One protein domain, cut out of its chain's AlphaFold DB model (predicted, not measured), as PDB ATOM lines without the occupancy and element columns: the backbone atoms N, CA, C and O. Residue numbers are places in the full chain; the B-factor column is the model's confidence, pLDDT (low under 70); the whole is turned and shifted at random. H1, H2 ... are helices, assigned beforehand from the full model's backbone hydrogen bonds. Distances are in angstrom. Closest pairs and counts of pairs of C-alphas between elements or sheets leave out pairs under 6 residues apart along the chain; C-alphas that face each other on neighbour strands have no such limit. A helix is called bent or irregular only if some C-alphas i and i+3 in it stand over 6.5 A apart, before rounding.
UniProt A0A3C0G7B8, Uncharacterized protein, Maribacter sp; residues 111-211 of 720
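Overview. This is residues 111 to 211 of the 720 residues of an uncharacterized protein of Maribacter sp (UniProt A0A3C0G7B8). Four helices pack on one side of the long helix H4 in a compact body: H3 runs beside it, the kinked H2 packs on its first half, H5 crosses it near its other end, and H1 comes close to it at one point. H1 forms a hairpin with H2 and reaches H5 with its first residues, while the loop of residues 186 to 199 runs round the far end of H4 to H5. The printed part has 101 residues with five named helices, H1 to H5 in chain order, and no named strand; the class is all helix. It is compact, with a radius of gyration of the C-alphas of 13.2 A and spans of 40 by 29 by 20 A.

Along the chain. H1, residues 111 to 122, begins at C-alpha 111 (-24.067, -47.296, -20.292) and is 15.8 A long. H2, residues 129 to 145, measures 17.2 A; it is irregular, with C-alphas 136 and 139 9.0 A apart and a kink of 101 degrees near residue 139. H3 is residues 149 to 157, 12.6 A. H4, residues 167 to 185, is the longest at 27.9 A and begins at C-alpha 167 (-20.779, -33.968, -4.924). H5, residues 200 to 211, is 16.6 A long and ends at C-alpha 211 (-30.498, -50.646, -27.899).

Arrangement. The helix packing is part aligned, part crossed: of six touching pairs given a tilt, 3 are at a shallow tilt. H1 touches H2 with residues 112 to 116 alone, the closest C-alphas being those of Thr 113 and Ile 135, 6.5 A apart; this helical hairpin has a shallow tilt of 19 degrees, opposite ways, though the line of H2 is a rough one. H4 touches H2 with residues 167 to 175 alone, closest at the C-alphas of Leu 172 and Gln 130, 5.8 A. H4 touches H3 with residues 169 to 177 alone, at a shallow tilt of 29 degrees, the same way; the C-alphas of Phe 176 and Met 156 are closest, 5.5 A. H5 touches H4 about perpendicular, at 86 degrees, with the C-alphas of Lys 201 and Gln 180 closest, 5.8 A. H5 also touches H3, closest at the C-alphas of Gly 202 and Asn 157, 4.5 A, and touches H1, closest at those of Leu 209 and His 111, 6.1 A. H2 and H5 are apart. In H1, H3 and H5 every O i to N i+4 pair is within hydrogen-bond range; H2 has 11 of 13 and H4 13 of 15.

Size, cuts and confidence. The two C-alphas farthest apart are those of Ser 144 and Lys 191, 40.5 A. The printed part has no cut. The link from H4 to H5 is long, with 14 residues; that from H2 to H3 is tight. The mean pLDDT of the printed part is 93.8, and no printed residue is under 70.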
ATOM      1  N   HIS A 111     -23.091 -48.383 -20.159       95.94
ATOM      2  CA  HIS A 111     -24.067 -47.296 -20.292       95.94
ATOM      3  C   HIS A 111     -23.461 -45.878 -20.180       95.94
ATOM      4  O   HIS A 111     -23.725 -45.072 -21.068       95.94
ATOM      5  N   PRO A 112     -22.647 -45.520 -19.160       96.50
ATOM      6  CA  PRO A 112     -22.006 -44.203 -19.137       96.50
ATOM      7  C   PRO A 112     -21.049 -43.938 -20.310       96.50
ATOM      8  O   PRO A 112     -20.968 -42.800 -20.769       96.50
ATOM      9  N   THR A 113     -20.328 -44.952 -20.794       97.19
ATOM     10  CA  THR A 113     -19.423 -44.810 -21.947       97.19
ATOM     11  C   THR A 113     -20.211 -44.581 -23.239       97.19
ATOM     12  O   THR A 113     -19.927 -43.632 -23.968       97.19
ATOM     13  N   ILE A 114     -21.277 -45.357 -23.457       97.94
ATOM     14  CA  ILE A 114     -22.219 -45.174 -24.573       97.94
ATOM     15  C   ILE A 114     -22.874 -43.792 -24.492       97.94
ATOM     16  O   ILE A 114     -22.996 -43.105 -25.500       97.94
ATOM     17  N   LEU A 115     -23.256 -43.340 -23.290       97.75
ATOM     18  CA  LEU A 115     -23.821 -42.009 -23.080       97.75
ATOM     19  C   LEU A 115     -22.841 -40.903 -23.491       97.75
ATOM     20  O   LEU A 115     -23.269 -39.926 -24.100       97.75
ATOM     21  N   LYS A 116     -21.545 -41.052 -23.171       96.75
ATOM     22  CA  LYS A 116     -20.497 -40.113 -23.597       96.75
ATOM     23  C   LYS A 116     -20.412 -40.065 -25.121       96.75
ATOM     24  O   LYS A 116     -20.499 -38.976 -25.679       96.75
ATOM     25  N   TRP A 117     -20.281 -41.220 -25.776       97.06
ATOM     26  CA  TRP A 117     -20.255 -41.304 -27.239       97.06
ATOM     27  C   TRP A 117     -21.483 -40.628 -27.857       97.06
ATOM     28  O   TRP A 117     -21.349 -39.695 -28.640       97.06
ATOM     29  N   MET A 118     -22.675 -41.008 -27.394       96.38
ATOM     30  CA  MET A 118     -23.953 -40.474 -27.861       96.38
ATOM     31  C   MET A 118     -24.036 -38.952 -27.697       96.38
ATOM     32  O   MET A 118     -24.545 -38.253 -28.571       96.38
ATOM     33  N   ALA A 119     -23.548 -38.429 -26.571       95.69
ATOM     34  CA  ALA A 119     -23.577 -37.005 -26.281       95.69
ATOM     35  C   ALA A 119     -22.668 -36.201 -27.223       95.69
ATOM     36  O   ALA A 119     -23.090 -35.160 -27.720       95.69
ATOM     37  N   HIS A 120     -21.460 -36.696 -27.505       94.50
ATOM     38  CA  HIS A 120     -20.520 -36.038 -28.420       94.50
ATOM     39  C   HIS A 120     -20.928 -36.181 -29.888       94.50
ATOM     40  O   HIS A 120     -20.839 -35.212 -30.637       94.50
ATOM     41  N   GLU A 121     -21.429 -37.351 -30.282       95.44
ATOM     42  CA  GLU A 121     -21.814 -37.633 -31.666       95.44
ATOM     43  C   GLU A 121     -23.103 -36.898 -32.058       95.44
ATOM     44  O   GLU A 121     -23.204 -36.314 -33.135       95.44
ATOM     45  N   TRP A 122     -24.117 -36.886 -31.185       95.75
ATOM     46  CA  TRP A 122     -25.421 -36.308 -31.533       95.75
ATOM     47  C   TRP A 122     -25.581 -34.853 -31.090       95.75
ATOM     48  O   TRP A 122     -26.429 -34.150 -31.644       95.75
ATOM     49  N   PHE A 123     -24.791 -34.389 -30.117       95.31
ATOM     50  CA  PHE A 123     -24.881 -33.035 -29.560       95.31
ATOM     51  C   PHE A 123     -23.511 -32.344 -29.521       95.31
ATOM     52  O   PHE A 123     -23.149 -31.721 -28.528       95.31
ATOM     53  N   SER A 124     -22.767 -32.410 -30.627       88.88
ATOM     54  CA  SER A 124     -21.386 -31.910 -30.764       88.88
ATOM     55  C   SER A 124     -21.175 -30.421 -30.445       88.88
ATOM     56  O   SER A 124     -20.060 -30.006 -30.141       88.88
ATOM     57  N   ASN A 125     -22.235 -29.608 -30.478       89.75
ATOM     58  CA  ASN A 125     -22.188 -28.192 -30.091       89.75
ATOM     59  C   ASN A 125     -22.243 -27.965 -28.566       89.75
ATOM     60  O   ASN A 125     -22.112 -26.829 -28.111       89.75
ATOM     61  N   GLU A 126     -22.459 -29.018 -27.780       91.81
ATOM     62  CA  GLU A 126     -22.611 -28.967 -26.328       91.81
ATOM     63  C   GLU A 126     -21.360 -29.493 -25.604       91.81
ATOM     64  O   GLU A 126     -20.540 -30.207 -26.170       91.81
ATOM     65  N   GLN A 127     -21.192 -29.134 -24.326       90.69
ATOM     66  CA  GLN A 127     -20.052 -29.572 -23.505       90.69
ATOM     67  C   GLN A 127     -20.506 -30.432 -22.319       90.69
ATOM     68  O   GLN A 127     -21.395 -30.022 -21.562       90.69
ATOM     69  N   PHE A 128     -19.837 -31.578 -22.131       93.44
ATOM     70  CA  PHE A 128     -20.135 -32.599 -21.112       93.44
ATOM     71  C   PHE A 128     -18.887 -32.976 -20.289       93.44
ATOM     72  O   PHE A 128     -18.499 -34.138 -20.154       93.44
ATOM     73  N   GLY A 129     -18.211 -31.958 -19.752       92.00
ATOM     74  CA  GLY A 129     -16.902 -32.120 -19.121       92.00
ATOM     75  C   GLY A 129     -16.901 -32.907 -17.804       92.00
ATOM     76  O   GLY A 129     -15.843 -33.403 -17.409       92.00
ATOM     77  N   GLN A 130     -18.026 -33.018 -17.086       94.50
ATOM     78  CA  GLN A 130     -18.106 -33.894 -15.908       94.50
ATOM     79  C   GLN A 130     -18.192 -35.360 -16.331       94.50
ATOM     80  O   GLN A 130     -17.488 -36.190 -15.750       94.50
ATOM     81  N   LEU A 131     -19.010 -35.668 -17.341       95.81
ATOM     82  CA  LEU A 131     -19.134 -37.004 -17.912       95.81
ATOM     83  C   LEU A 131     -17.792 -37.475 -18.479       95.81
ATOM     84  O   LEU A 131     -17.345 -38.566 -18.129       95.81
ATOM     85  N   ASP A 132     -17.098 -36.629 -19.242       94.56
ATOM     86  CA  ASP A 132     -15.774 -36.948 -19.792       94.56
ATOM     87  C   ASP A 132     -14.774 -37.336 -18.698       94.56
ATOM     88  O   ASP A 132     -14.189 -38.423 -18.734       94.56
ATOM     89  N   LYS A 133     -14.665 -36.500 -17.657       93.44
ATOM     90  CA  LYS A 133     -13.799 -36.760 -16.496       93.44
ATOM     91  C   LYS A 133     -14.196 -38.024 -15.742       93.44
ATOM     92  O   LYS A 133     -13.324 -38.723 -15.222       93.44
ATOM     93  N   TYR A 134     -15.495 -38.308 -15.643       95.00
ATOM     94  CA  TYR A 134     -15.981 -39.521 -14.995       95.00
ATOM     95  C   TYR A 134     -15.558 -40.774 -15.757       95.00
ATOM     96  O   TYR A 134     -15.097 -41.714 -15.116       95.00
ATOM     97  N   ILE A 135     -15.649 -40.786 -17.088       94.12
ATOM     98  CA  ILE A 135     -15.211 -41.935 -17.895       94.12
ATOM     99  C   ILE A 135     -13.692 -42.131 -17.805       94.12
ATOM    100  O   ILE A 135     -13.235 -43.255 -17.614       94.12
ATOM    101  N   GLU A 136     -12.910 -41.052 -17.856       91.94
ATOM    102  CA  GLU A 136     -11.440 -41.120 -17.817       91.94
ATOM    103  C   GLU A 136     -10.876 -41.530 -16.448       91.94
ATOM    104  O   GLU A 136      -9.872 -42.234 -16.368       91.94
ATOM    105  N   CYS A 137     -11.498 -41.082 -15.351       91.69
ATOM    106  CA  CYS A 137     -10.969 -41.229 -13.988       91.69
ATOM    107  C   CYS A 137     -11.937 -41.941 -13.025       91.69
ATOM    108  O   CYS A 137     -11.880 -41.715 -11.810       91.69
ATOM    109  N   ARG A 138     -12.826 -42.794 -13.550       91.81
ATOM    110  CA  ARG A 138     -13.960 -43.409 -12.835       91.81
ATOM    111  C   ARG A 138     -13.624 -43.923 -11.440       91.81
ATOM    112  O   ARG A 138     -14.185 -43.444 -10.456       91.81
ATOM    113  N   ASP A 139     -12.710 -44.883 -11.338       90.88
ATOM    114  CA  ASP A 139     -12.458 -45.591 -10.076       90.88
ATOM    115  C   ASP A 139     -11.830 -44.670  -9.024       90.88
ATOM    116  O   ASP A 139     -12.191 -44.708  -7.843       90.88
ATOM    117  N   LYS A 140     -10.954 -43.757  -9.463       92.50
ATOM    118  CA  LYS A 140     -10.374 -42.716  -8.607       92.50
ATOM    119  C   LYS A 140     -11.454 -41.778  -8.075       92.50
ATOM    120  O   LYS A 140     -11.419 -41.431  -6.893       92.50
ATOM    121  N   LEU A 141     -12.407 -41.372  -8.915       91.62
ATOM    122  CA  LEU A 141     -13.496 -40.472  -8.529       91.62
ATOM    123  C   LEU A 141     -14.485 -41.154  -7.579       91.62
ATOM    124  O   LEU A 141     -14.762 -40.597  -6.518       91.62
ATOM    125  N   LEU A 142     -14.945 -42.369  -7.893       92.56
ATOM    126  CA  LEU A 142     -15.837 -43.134  -7.011       92.56
ATOM    127  C   LEU A 142     -15.222 -43.307  -5.615       92.56
ATOM    128  O   LEU A 142     -15.877 -43.027  -4.610       92.56
ATOM    129  N   LYS A 143     -13.929 -43.659  -5.547       93.12
ATOM    130  CA  LYS A 143     -13.192 -43.795  -4.282       93.12
ATOM    131  C   LYS A 143     -13.024 -42.463  -3.548       93.12
ATOM    132  O   LYS A 143     -13.305 -42.389  -2.354       93.12
ATOM    133  N   SER A 144     -12.583 -41.410  -4.241       92.25
ATOM    134  CA  SER A 144     -12.287 -40.104  -3.622       92.25
ATOM    135  C   SER A 144     -13.540 -39.433  -3.063       92.25
ATOM    136  O   SER A 144     -13.506 -38.858  -1.978       92.25
ATOM    137  N   PHE A 145     -14.654 -39.539  -3.788       92.31
ATOM    138  CA  PHE A 145     -15.933 -38.960  -3.387       92.31
ATOM    139  C   PHE A 145     -16.790 -39.912  -2.550       92.31
ATOM    140  O   PHE A 145     -17.877 -39.516  -2.139       92.31
ATOM    141  N   LYS A 146     -16.332 -41.147  -2.289       92.44
ATOM    142  CA  LYS A 146     -17.104 -42.199  -1.602       92.44
ATOM    143  C   LYS A 146     -18.504 -42.380  -2.216       92.44
ATOM    144  O   LYS A 146     -19.496 -42.489  -1.501       92.44
ATOM    145  N   ALA A 147     -18.579 -42.339  -3.545       91.38
ATOM    146  CA  ALA A 147     -19.815 -42.508  -4.302       91.38
ATOM    147  C   ALA A 147     -19.962 -43.967  -4.750       91.38
ATOM    148  O   ALA A 147     -18.970 -44.605  -5.111       91.38
ATOM    149  N   SER A 148     -21.189 -44.493  -4.775       90.06
ATOM    150  CA  SER A 148     -21.436 -45.838  -5.300       90.06
ATOM    151  C   SER A 148     -21.721 -45.812  -6.808       90.06
ATOM    152  O   SER A 148     -22.334 -44.875  -7.325       90.06
ATOM    153  N   LYS A 149     -21.336 -46.880  -7.528       89.81
ATOM    154  CA  LYS A 149     -21.736 -47.088  -8.938       89.81
ATOM    155  C   LYS A 149     -23.262 -47.024  -9.082       89.81
ATOM    156  O   LYS A 149     -23.765 -46.468 -10.054       89.81
ATOM    157  N   ARG A 150     -23.988 -47.581  -8.106       89.44
ATOM    158  CA  ARG A 150     -25.453 -47.621  -8.080       89.44
ATOM    159  C   ARG A 150     -26.053 -46.217  -8.069       89.44
ATOM    160  O   ARG A 150     -26.952 -45.960  -8.859       89.44
ATOM    161  N   ASP A 151     -25.525 -45.306  -7.255       90.81
ATOM    162  CA  ASP A 151     -26.020 -43.924  -7.176       90.81
ATOM    163  C   ASP A 151     -25.877 -43.177  -8.506       90.81
ATOM    164  O   ASP A 151     -26.790 -42.461  -8.914       90.81
ATOM    165  N   ILE A 152     -24.757 -43.381  -9.209       93.69
ATOM    166  CA  ILE A 152     -24.524 -42.790 -10.533       93.69
ATOM    167  C   ILE A 152     -25.550 -43.307 -11.544       93.69
ATOM    168  O   ILE A 152     -26.163 -42.518 -12.261       93.69
ATOM    169  N   LEU A 153     -25.778 -44.623 -11.579       92.69
ATOM    170  CA  LEU A 153     -26.750 -45.233 -12.491       92.69
ATOM    171  C   LEU A 153     -28.190 -44.809 -12.174       92.69
ATOM    172  O   LEU A 153     -28.979 -44.608 -13.097       92.69
ATOM    173  N   VAL A 154     -28.537 -44.645 -10.894       92.38
ATOM    174  CA  VAL A 154     -29.852 -44.131 -10.477       92.38
ATOM    175  C   VAL A 154     -30.036 -42.684 -10.935       92.38
ATOM    176  O   VAL A 154     -31.077 -42.360 -11.503       92.38
ATOM    177  N   ALA A 155     -29.028 -41.827 -10.745       95.50
ATOM    178  CA  ALA A 155     -29.067 -40.439 -11.207       95.50
ATOM    179  C   ALA A 155     -29.240 -40.357 -12.736       95.50
ATOM    180  O   ALA A 155     -30.135 -39.668 -13.224       95.50
ATOM    181  N   MET A 156     -28.460 -41.145 -13.485       96.31
ATOM    182  CA  MET A 156     -28.494 -41.194 -14.950       96.31
ATOM    183  C   MET A 156     -29.848 -41.641 -15.518       96.31
ATOM    184  O   MET A 156     -30.290 -41.103 -16.530       96.31
ATOM    185  N   ASN A 157     -30.517 -42.602 -14.875       94.31
ATOM    186  CA  ASN A 157     -31.782 -43.163 -15.365       94.31
ATOM    187  C   ASN A 157     -33.037 -42.479 -14.799       94.31
ATOM    188  O   ASN A 157     -34.143 -42.796 -15.227       94.31
ATOM    189  N   SER A 158     -32.895 -41.554 -13.849       94.56
ATOM    190  CA  SER A 158     -34.003 -40.752 -13.310       94.56
ATOM    191  C   SER A 158     -34.220 -39.494 -14.151       94.56
ATOM    192  O   SER A 158     -33.253 -38.855 -14.545       94.56
ATOM    193  N   ASP A 159     -35.459 -39.062 -14.360       92.94
ATOM    194  CA  ASP A 159     -35.797 -37.736 -14.906       92.94
ATOM    195  C   ASP A 159     -35.623 -36.644 -13.857       92.94
ATOM    196  O   ASP A 159     -35.321 -35.487 -14.151       92.94
ATOM    197  N   LYS A 160     -35.872 -37.009 -12.597       93.38
ATOM    198  CA  LYS A 160     -35.837 -36.072 -11.482       93.38
ATOM    199  C   LYS A 160     -34.392 -35.812 -11.085       93.38
ATOM    200  O   LYS A 160     -33.633 -36.789 -10.990       93.38
ATOM    201  N   PRO A 161     -34.024 -34.542 -10.833       94.31
ATOM    202  CA  PRO A 161     -32.747 -34.207 -10.229       94.31
ATOM    203  C   PRO A 161     -32.496 -35.048  -8.977       94.31
ATOM    204  O   PRO A 161     -33.414 -35.294  -8.188       94.31
ATOM    205  N   THR A 162     -31.267 -35.523  -8.823       94.12
ATOM    206  CA  THR A 162     -30.888 -36.387  -7.709       94.12
ATOM    207  C   THR A 162     -30.993 -35.643  -6.378       94.12
ATOM    208  O   THR A 162     -30.539 -34.510  -6.237       94.12
ATOM    209  N   GLY A 163     -31.577 -36.301  -5.375       90.50
ATOM    210  CA  GLY A 163     -31.541 -35.838  -3.984       90.50
ATOM    211  C   GLY A 163     -30.277 -36.275  -3.235       90.50
ATOM    212  O   GLY A 163     -30.143 -35.982  -2.050       90.50
ATOM    213  N   ASN A 164     -29.371 -37.015  -3.886       91.12
ATOM    214  CA  ASN A 164     -28.158 -37.525  -3.255       91.12
ATOM    215  C   ASN A 164     -27.159 -36.368  -3.015       91.12
ATOM    216  O   ASN A 164     -26.750 -35.721  -3.981       91.12
ATOM    217  N   PRO A 165     -26.725 -36.112  -1.762       91.44
ATOM    218  CA  PRO A 165     -25.837 -34.994  -1.437       91.44
ATOM    219  C   PRO A 165     -24.387 -35.199  -1.906       91.44
ATOM    220  O   PRO A 165     -23.560 -34.298  -1.758       91.44
ATOM    221  N   ASN A 166     -24.038 -36.371  -2.449       95.44
ATOM    222  CA  ASN A 166     -22.697 -36.643  -2.946       95.44
ATOM    223  C   ASN A 166     -22.328 -35.695  -4.103       95.44
ATOM    224  O   ASN A 166     -23.035 -35.601  -5.110       95.44
ATOM    225  N   LEU A 167     -21.188 -35.009  -3.979       93.88
ATOM    226  CA  LEU A 167     -20.779 -33.968  -4.924       93.88
ATOM    227  C   LEU A 167     -20.494 -34.503  -6.338       93.88
ATOM    228  O   LEU A 167     -20.738 -33.796  -7.311       93.88
ATOM    229  N   LEU A 168     -19.994 -35.736  -6.467       93.81
ATOM    230  CA  LEU A 168     -19.771 -36.358  -7.775       93.81
ATOM    231  C   LEU A 168     -21.107 -36.679  -8.454       93.81
ATOM    232  O   LEU A 168     -21.308 -36.322  -9.612       93.81
ATOM    233  N   VAL A 169     -22.024 -37.310  -7.710       95.31
ATOM    234  CA  VAL A 169     -23.343 -37.724  -8.213       95.31
ATOM    235  C   VAL A 169     -24.160 -36.503  -8.636       95.31
ATOM    236  O   VAL A 169     -24.664 -36.465  -9.752       95.31
ATOM    237  N   SER A 170     -24.239 -35.480  -7.780       94.31
ATOM    238  CA  SER A 170     -24.997 -34.250  -8.058       94.31
ATOM    239  C   SER A 170     -24.448 -33.448  -9.240       94.31
ATOM    240  O   SER A 170     -25.228 -32.899 -10.011       94.31
ATOM    241  N   ARG A 171     -23.121 -33.402  -9.436       94.19
ATOM    242  CA  ARG A 171     -22.515 -32.720 -10.595       94.19
ATOM    243  C   ARG A 171     -22.753 -33.458 -11.907       94.19
ATOM    244  O   ARG A 171     -23.059 -32.810 -12.902       94.19
ATOM    245  N   LEU A 172     -22.623 -34.784 -11.910       96.38
ATOM    246  CA  LEU A 172     -22.905 -35.601 -13.095       96.38
ATOM    247  C   LEU A 172     -24.384 -35.562 -13.473       96.38
ATOM    248  O   LEU A 172     -24.715 -35.489 -14.652       96.38
ATOM    249  N   ASP A 173     -25.270 -35.542 -12.478       97.31
ATOM    250  CA  ASP A 173     -26.713 -35.510 -12.699       97.31
ATOM    251  C   ASP A 173     -27.169 -34.296 -13.520       97.31
ATOM    252  O   ASP A 173     -28.059 -34.426 -14.358       97.31
ATOM    253  N   ILE A 174     -26.514 -33.140 -13.355       96.00
ATOM    254  CA  ILE A 174     -26.787 -31.936 -14.158       96.00
ATOM    255  C   ILE A 174     -26.590 -32.224 -15.653       96.00
ATOM    256  O   ILE A 174     -27.456 -31.900 -16.469       96.00
ATOM    257  N   GLU A 175     -25.474 -32.861 -16.019       97.19
ATOM    258  CA  GLU A 175     -25.196 -33.231 -17.409       97.19
ATOM    259  C   GLU A 175     -26.119 -34.358 -17.883       97.19
ATOM    260  O   GLU A 175     -26.637 -34.278 -18.996       97.19
ATOM    261  N   PHE A 176     -26.433 -35.342 -17.032       97.88
ATOM    262  CA  PHE A 176     -27.409 -36.384 -17.365       97.88
ATOM    263  C   PHE A 176     -28.776 -35.795 -17.723       97.88
ATOM    264  O   PHE A 176     -29.341 -36.161 -18.753       97.88
ATOM    265  N   LYS A 177     -29.295 -34.841 -16.937       97.19
ATOM    266  CA  LYS A 177     -30.591 -34.203 -17.233       97.19
ATOM    267  C   LYS A 177     -30.545 -33.392 -18.517       97.19
ATOM    268  O   LYS A 177     -31.521 -33.366 -19.267       97.19
ATOM    269  N   ARG A 178     -29.415 -32.741 -18.791       96.56
ATOM    270  CA  ARG A 178     -29.211 -32.018 -20.047       96.56
ATOM    271  C   ARG A 178     -29.248 -32.970 -21.241       96.56
ATOM    272  O   ARG A 178     -30.013 -32.718 -22.166       96.56
ATOM    273  N   ILE A 179     -28.506 -34.078 -21.188       97.62
ATOM    274  CA  ILE A 179     -28.482 -35.091 -22.255       97.62
ATOM    275  C   ILE A 179     -29.873 -35.703 -22.452       97.62
ATOM    276  O   ILE A 179     -30.335 -35.816 -23.582       97.62
ATOM    277  N   GLN A 180     -30.584 -36.023 -21.367       97.38
ATOM    278  CA  GLN A 180     -31.970 -36.498 -21.430       97.38
ATOM    279  C   GLN A 180     -32.894 -35.510 -22.157       97.38
ATOM    280  O   GLN A 180     -33.705 -35.926 -22.981       97.38
ATOM    281  N   ASN A 181     -32.779 -34.208 -21.874       96.81
ATOM    282  CA  ASN A 181     -33.579 -33.176 -22.538       96.81
ATOM    283  C   ASN A 181     -33.245 -33.050 -24.028       96.81
ATOM    284  O   ASN A 181     -34.164 -32.998 -24.842       96.81
ATOM    285  N   LEU A 182     -31.956 -33.033 -24.375       97.31
ATOM    286  CA  LEU A 182     -31.489 -32.960 -25.761       97.31
ATOM    287  C   LEU A 182     -31.953 -34.177 -26.565       97.31
ATOM    288  O   LEU A 182     -32.563 -34.028 -27.623       97.31
ATOM    289  N   LEU A 183     -31.763 -35.381 -26.020       97.06
ATOM    290  CA  LEU A 183     -32.238 -36.621 -26.632       97.06
ATOM    291  C   LEU A 183     -33.756 -36.602 -26.814       97.06
ATOM    292  O   LEU A 183     -34.242 -36.902 -27.906       97.06
ATOM    293  N   TRP A 184     -34.500 -36.166 -25.794       96.44
ATOM    294  CA  TRP A 184     -35.953 -36.020 -25.868       96.44
ATOM    295  C   TRP A 184     -36.407 -35.031 -26.950       96.44
ATOM    296  O   TRP A 184     -37.518 -35.149 -27.447       96.44
ATOM    297  N   GLN A 185     -35.588 -34.064 -27.353       95.44
ATOM    298  CA  GLN A 185     -35.952 -33.076 -28.380       95.44
ATOM    299  C   GLN A 185     -35.387 -33.402 -29.770       95.44
ATOM    300  O   GLN A 185     -35.774 -32.769 -30.746       95.44
ATOM    301  N   SER A 186     -34.510 -34.402 -29.879       94.56
ATOM    302  CA  SER A 186     -33.726 -34.673 -31.092       94.56
ATOM    303  C   SER A 186     -34.500 -35.297 -32.265       94.56
ATOM    304  O   SER A 186     -33.984 -35.327 -33.378       94.56
ATOM    305  N   GLY A 187     -35.686 -35.868 -32.026       91.94
ATOM    306  CA  GLY A 187     -36.420 -36.682 -33.009       91.94
ATOM    307  C   GLY A 187     -35.839 -38.088 -33.242       91.94
ATOM    308  O   GLY A 187     -36.472 -38.926 -33.886       91.94
ATOM    309  N   LYS A 188     -34.648 -38.394 -32.708       92.69
ATOM    310  CA  LYS A 188     -34.054 -39.737 -32.779       92.69
ATOM    311  C   LYS A 188     -34.833 -40.693 -31.878       92.69
ATOM    312  O   LYS A 188     -35.223 -40.321 -30.775       92.69
ATOM    313  N   TYR A 189     -35.030 -41.934 -32.327       93.06
ATOM    314  CA  TYR A 189     -35.736 -42.980 -31.568       93.06
ATOM    315  C   TYR A 189     -37.181 -42.612 -31.166       93.06
ATOM    316  O   TYR A 189     -37.720 -43.198 -30.229       93.06
ATOM    317  N   GLU A 190     -37.834 -41.692 -31.891       92.38
ATOM    318  CA  GLU A 190     -39.152 -41.121 -31.549       92.38
ATOM    319  C   GLU A 190     -40.206 -42.180 -31.195       92.38
ATOM    320  O   GLU A 190     -40.950 -42.021 -30.228       92.38
ATOM    321  N   LYS A 191     -40.204 -43.313 -31.914       90.94
ATOM    322  CA  LYS A 191     -41.132 -44.437 -31.709       90.94
ATOM    323  C   LYS A 191     -41.104 -45.044 -30.297       90.94
ATOM    324  O   LYS A 191     -42.038 -45.746 -29.927       90.94
ATOM    325  N   PHE A 192     -40.050 -44.798 -29.514       90.50
ATOM    326  CA  PHE A 192     -39.896 -45.317 -28.151       90.50
ATOM    327  C   PHE A 192     -40.201 -44.293 -27.054       90.50
ATOM    328  O   PHE A 192     -40.137 -44.637 -25.868       90.50
ATOM    329  N   LYS A 193     -40.528 -43.044 -27.407       92.12
ATOM    330  CA  LYS A 193     -40.962 -42.058 -26.417       92.12
ATOM    331  C   LYS A 193     -42.321 -42.435 -25.849       92.12
ATOM    332  O   LYS A 193     -43.236 -42.828 -26.565       92.12
ATOM    333  N   ASN A 194     -42.456 -42.280 -24.539       89.75
ATOM    334  CA  ASN A 194     -43.716 -42.501 -23.851       89.75
ATOM    335  C   ASN A 194     -43.886 -41.455 -22.752       89.75
ATOM    336  O   ASN A 194     -43.154 -41.465 -21.767       89.75
ATOM    337  N   GLU A 195     -44.850 -40.556 -22.922       89.94
ATOM    338  CA  GLU A 195     -45.160 -39.502 -21.950       89.94
ATOM    339  C   GLU A 195     -45.990 -40.010 -20.764       89.94
ATOM    340  O   GLU A 195     -45.992 -39.399 -19.699       89.94
ATOM    341  N   ASN A 196     -46.649 -41.162 -20.910       86.19
ATOM    342  CA  ASN A 196     -47.598 -41.696 -19.931       86.19
ATOM    343  C   ASN A 196     -46.937 -42.499 -18.797       86.19
ATOM    344  O   ASN A 196     -47.625 -43.171 -18.027       86.19
ATOM    345  N   VAL A 197     -45.606 -42.471 -18.682       86.69
ATOM    346  CA  VAL A 197     -44.867 -43.157 -17.611       86.69
ATOM    347  C   VAL A 197     -44.357 -42.164 -16.570       86.69
ATOM    348  O   VAL A 197     -44.169 -40.985 -16.840       86.69
ATOM    349  N   LYS A 198     -44.085 -42.645 -15.352       88.56
ATOM    350  CA  LYS A 198     -43.625 -41.809 -14.224       88.56
ATOM    351  C   LYS A 198     -42.259 -41.132 -14.441       88.56
ATOM    352  O   LYS A 198     -41.946 -40.185 -13.723       88.56
ATOM    353  N   ASN A 199     -41.442 -41.665 -15.349       91.31
ATOM    354  CA  ASN A 199     -40.035 -41.318 -15.579       91.31
ATOM    355  C   ASN A 199     -39.733 -41.269 -17.096       91.31
ATOM    356  O   ASN A 199     -38.980 -42.104 -17.598       91.31
ATOM    357  N   PRO A 200     -40.422 -40.403 -17.861       94.31
ATOM    358  CA  PRO A 200     -40.462 -40.492 -19.321       94.31
ATOM    359  C   PRO A 200     -39.088 -40.382 -19.997       94.31
ATOM    360  O   PRO A 200     -38.739 -41.247 -20.801       94.31
ATOM    361  N   LYS A 201     -38.276 -39.377 -19.663       96.00
ATOM    362  CA  LYS A 201     -36.990 -39.081 -20.318       96.00
ATOM    363  C   LYS A 201     -35.876 -40.048 -19.936       96.00
ATOM    364  O   LYS A 201     -35.080 -40.437 -20.780       96.00
ATOM    365  N   GLY A 202     -35.822 -40.453 -18.682       95.06
ATOM    366  CA  GLY A 202     -34.879 -41.397 -18.107       95.06
ATOM    367  C   GLY A 202     -35.188 -42.823 -18.543       95.06
ATOM    368  O   GLY A 202     -34.280 -43.550 -18.937       95.06
ATOM    369  N   SER A 203     -36.469 -43.212 -18.598       92.94
ATOM    370  CA  SER A 203     -36.867 -44.487 -19.212       92.94
ATOM    371  C   SER A 203     -36.609 -44.496 -20.720       92.94
ATOM    372  O   SER A 203     -36.215 -45.535 -21.256       92.94
ATOM    373  N   PHE A 204     -36.793 -43.362 -21.403       95.50
ATOM    374  CA  PHE A 204     -36.437 -43.216 -22.814       95.50
ATOM    375  C   PHE A 204     -34.926 -43.339 -23.033       95.50
ATOM    376  O   PHE A 204     -34.507 -44.180 -23.824       95.50
ATOM    377  N   LEU A 205     -34.110 -42.619 -22.256       96.69
ATOM    378  CA  LEU A 205     -32.654 -42.733 -22.294       96.69
ATOM    379  C   LEU A 205     -32.198 -44.176 -22.055       96.69
ATOM    380  O   LEU A 205     -31.448 -44.713 -22.859       96.69
ATOM    381  N   ASN A 206     -32.693 -44.830 -21.000       94.25
ATOM    382  CA  ASN A 206     -32.354 -46.225 -20.714       94.25
ATOM    383  C   ASN A 206     -32.724 -47.158 -21.875       94.25
ATOM    384  O   ASN A 206     -31.999 -48.097 -22.171       94.25
ATOM    385  N   THR A 207     -33.850 -46.897 -22.543       94.25
ATOM    386  CA  THR A 207     -34.271 -47.676 -23.715       94.25
ATOM    387  C   THR A 207     -33.267 -47.539 -24.856       94.25
ATOM    388  O   THR A 207     -32.859 -48.554 -25.410       94.25
ATOM    389  N   VAL A 208     -32.839 -46.312 -25.170       95.81
ATOM    390  CA  VAL A 208     -31.836 -46.048 -26.215       95.81
ATOM    391  C   VAL A 208     -30.486 -46.665 -25.848       95.81
ATOM    392  O   VAL A 208     -29.890 -47.345 -26.678       95.81
ATOM    393  N   LEU A 209     -30.042 -46.521 -24.594       96.25
ATOM    394  CA  LEU A 209     -28.798 -47.131 -24.115       96.25
ATOM    395  C   LEU A 209     -28.825 -48.660 -24.234       96.25
ATOM    396  O   LEU A 209     -27.862 -49.223 -24.728       96.25
ATOM    397  N   CYS A 210     -29.930 -49.326 -23.880       94.25
ATOM    398  CA  CYS A 210     -30.066 -50.777 -24.057       94.25
ATOM    399  C   CYS A 210     -30.078 -51.217 -25.533       94.25
ATOM    400  O   CYS A 210     -29.732 -52.361 -25.825       94.25
ATOM    401  N   ILE A 211     -30.541 -50.363 -26.455       95.25
ATOM    402  CA  ILE A 211     -30.498 -50.646 -27.899       95.25
ATOM    403  C   ILE A 211     -29.052 -50.612 -28.387       95.25
ATOM    404  O   ILE A 211     -28.604 -51.591 -28.975       95.25
TER     405      ILE A 211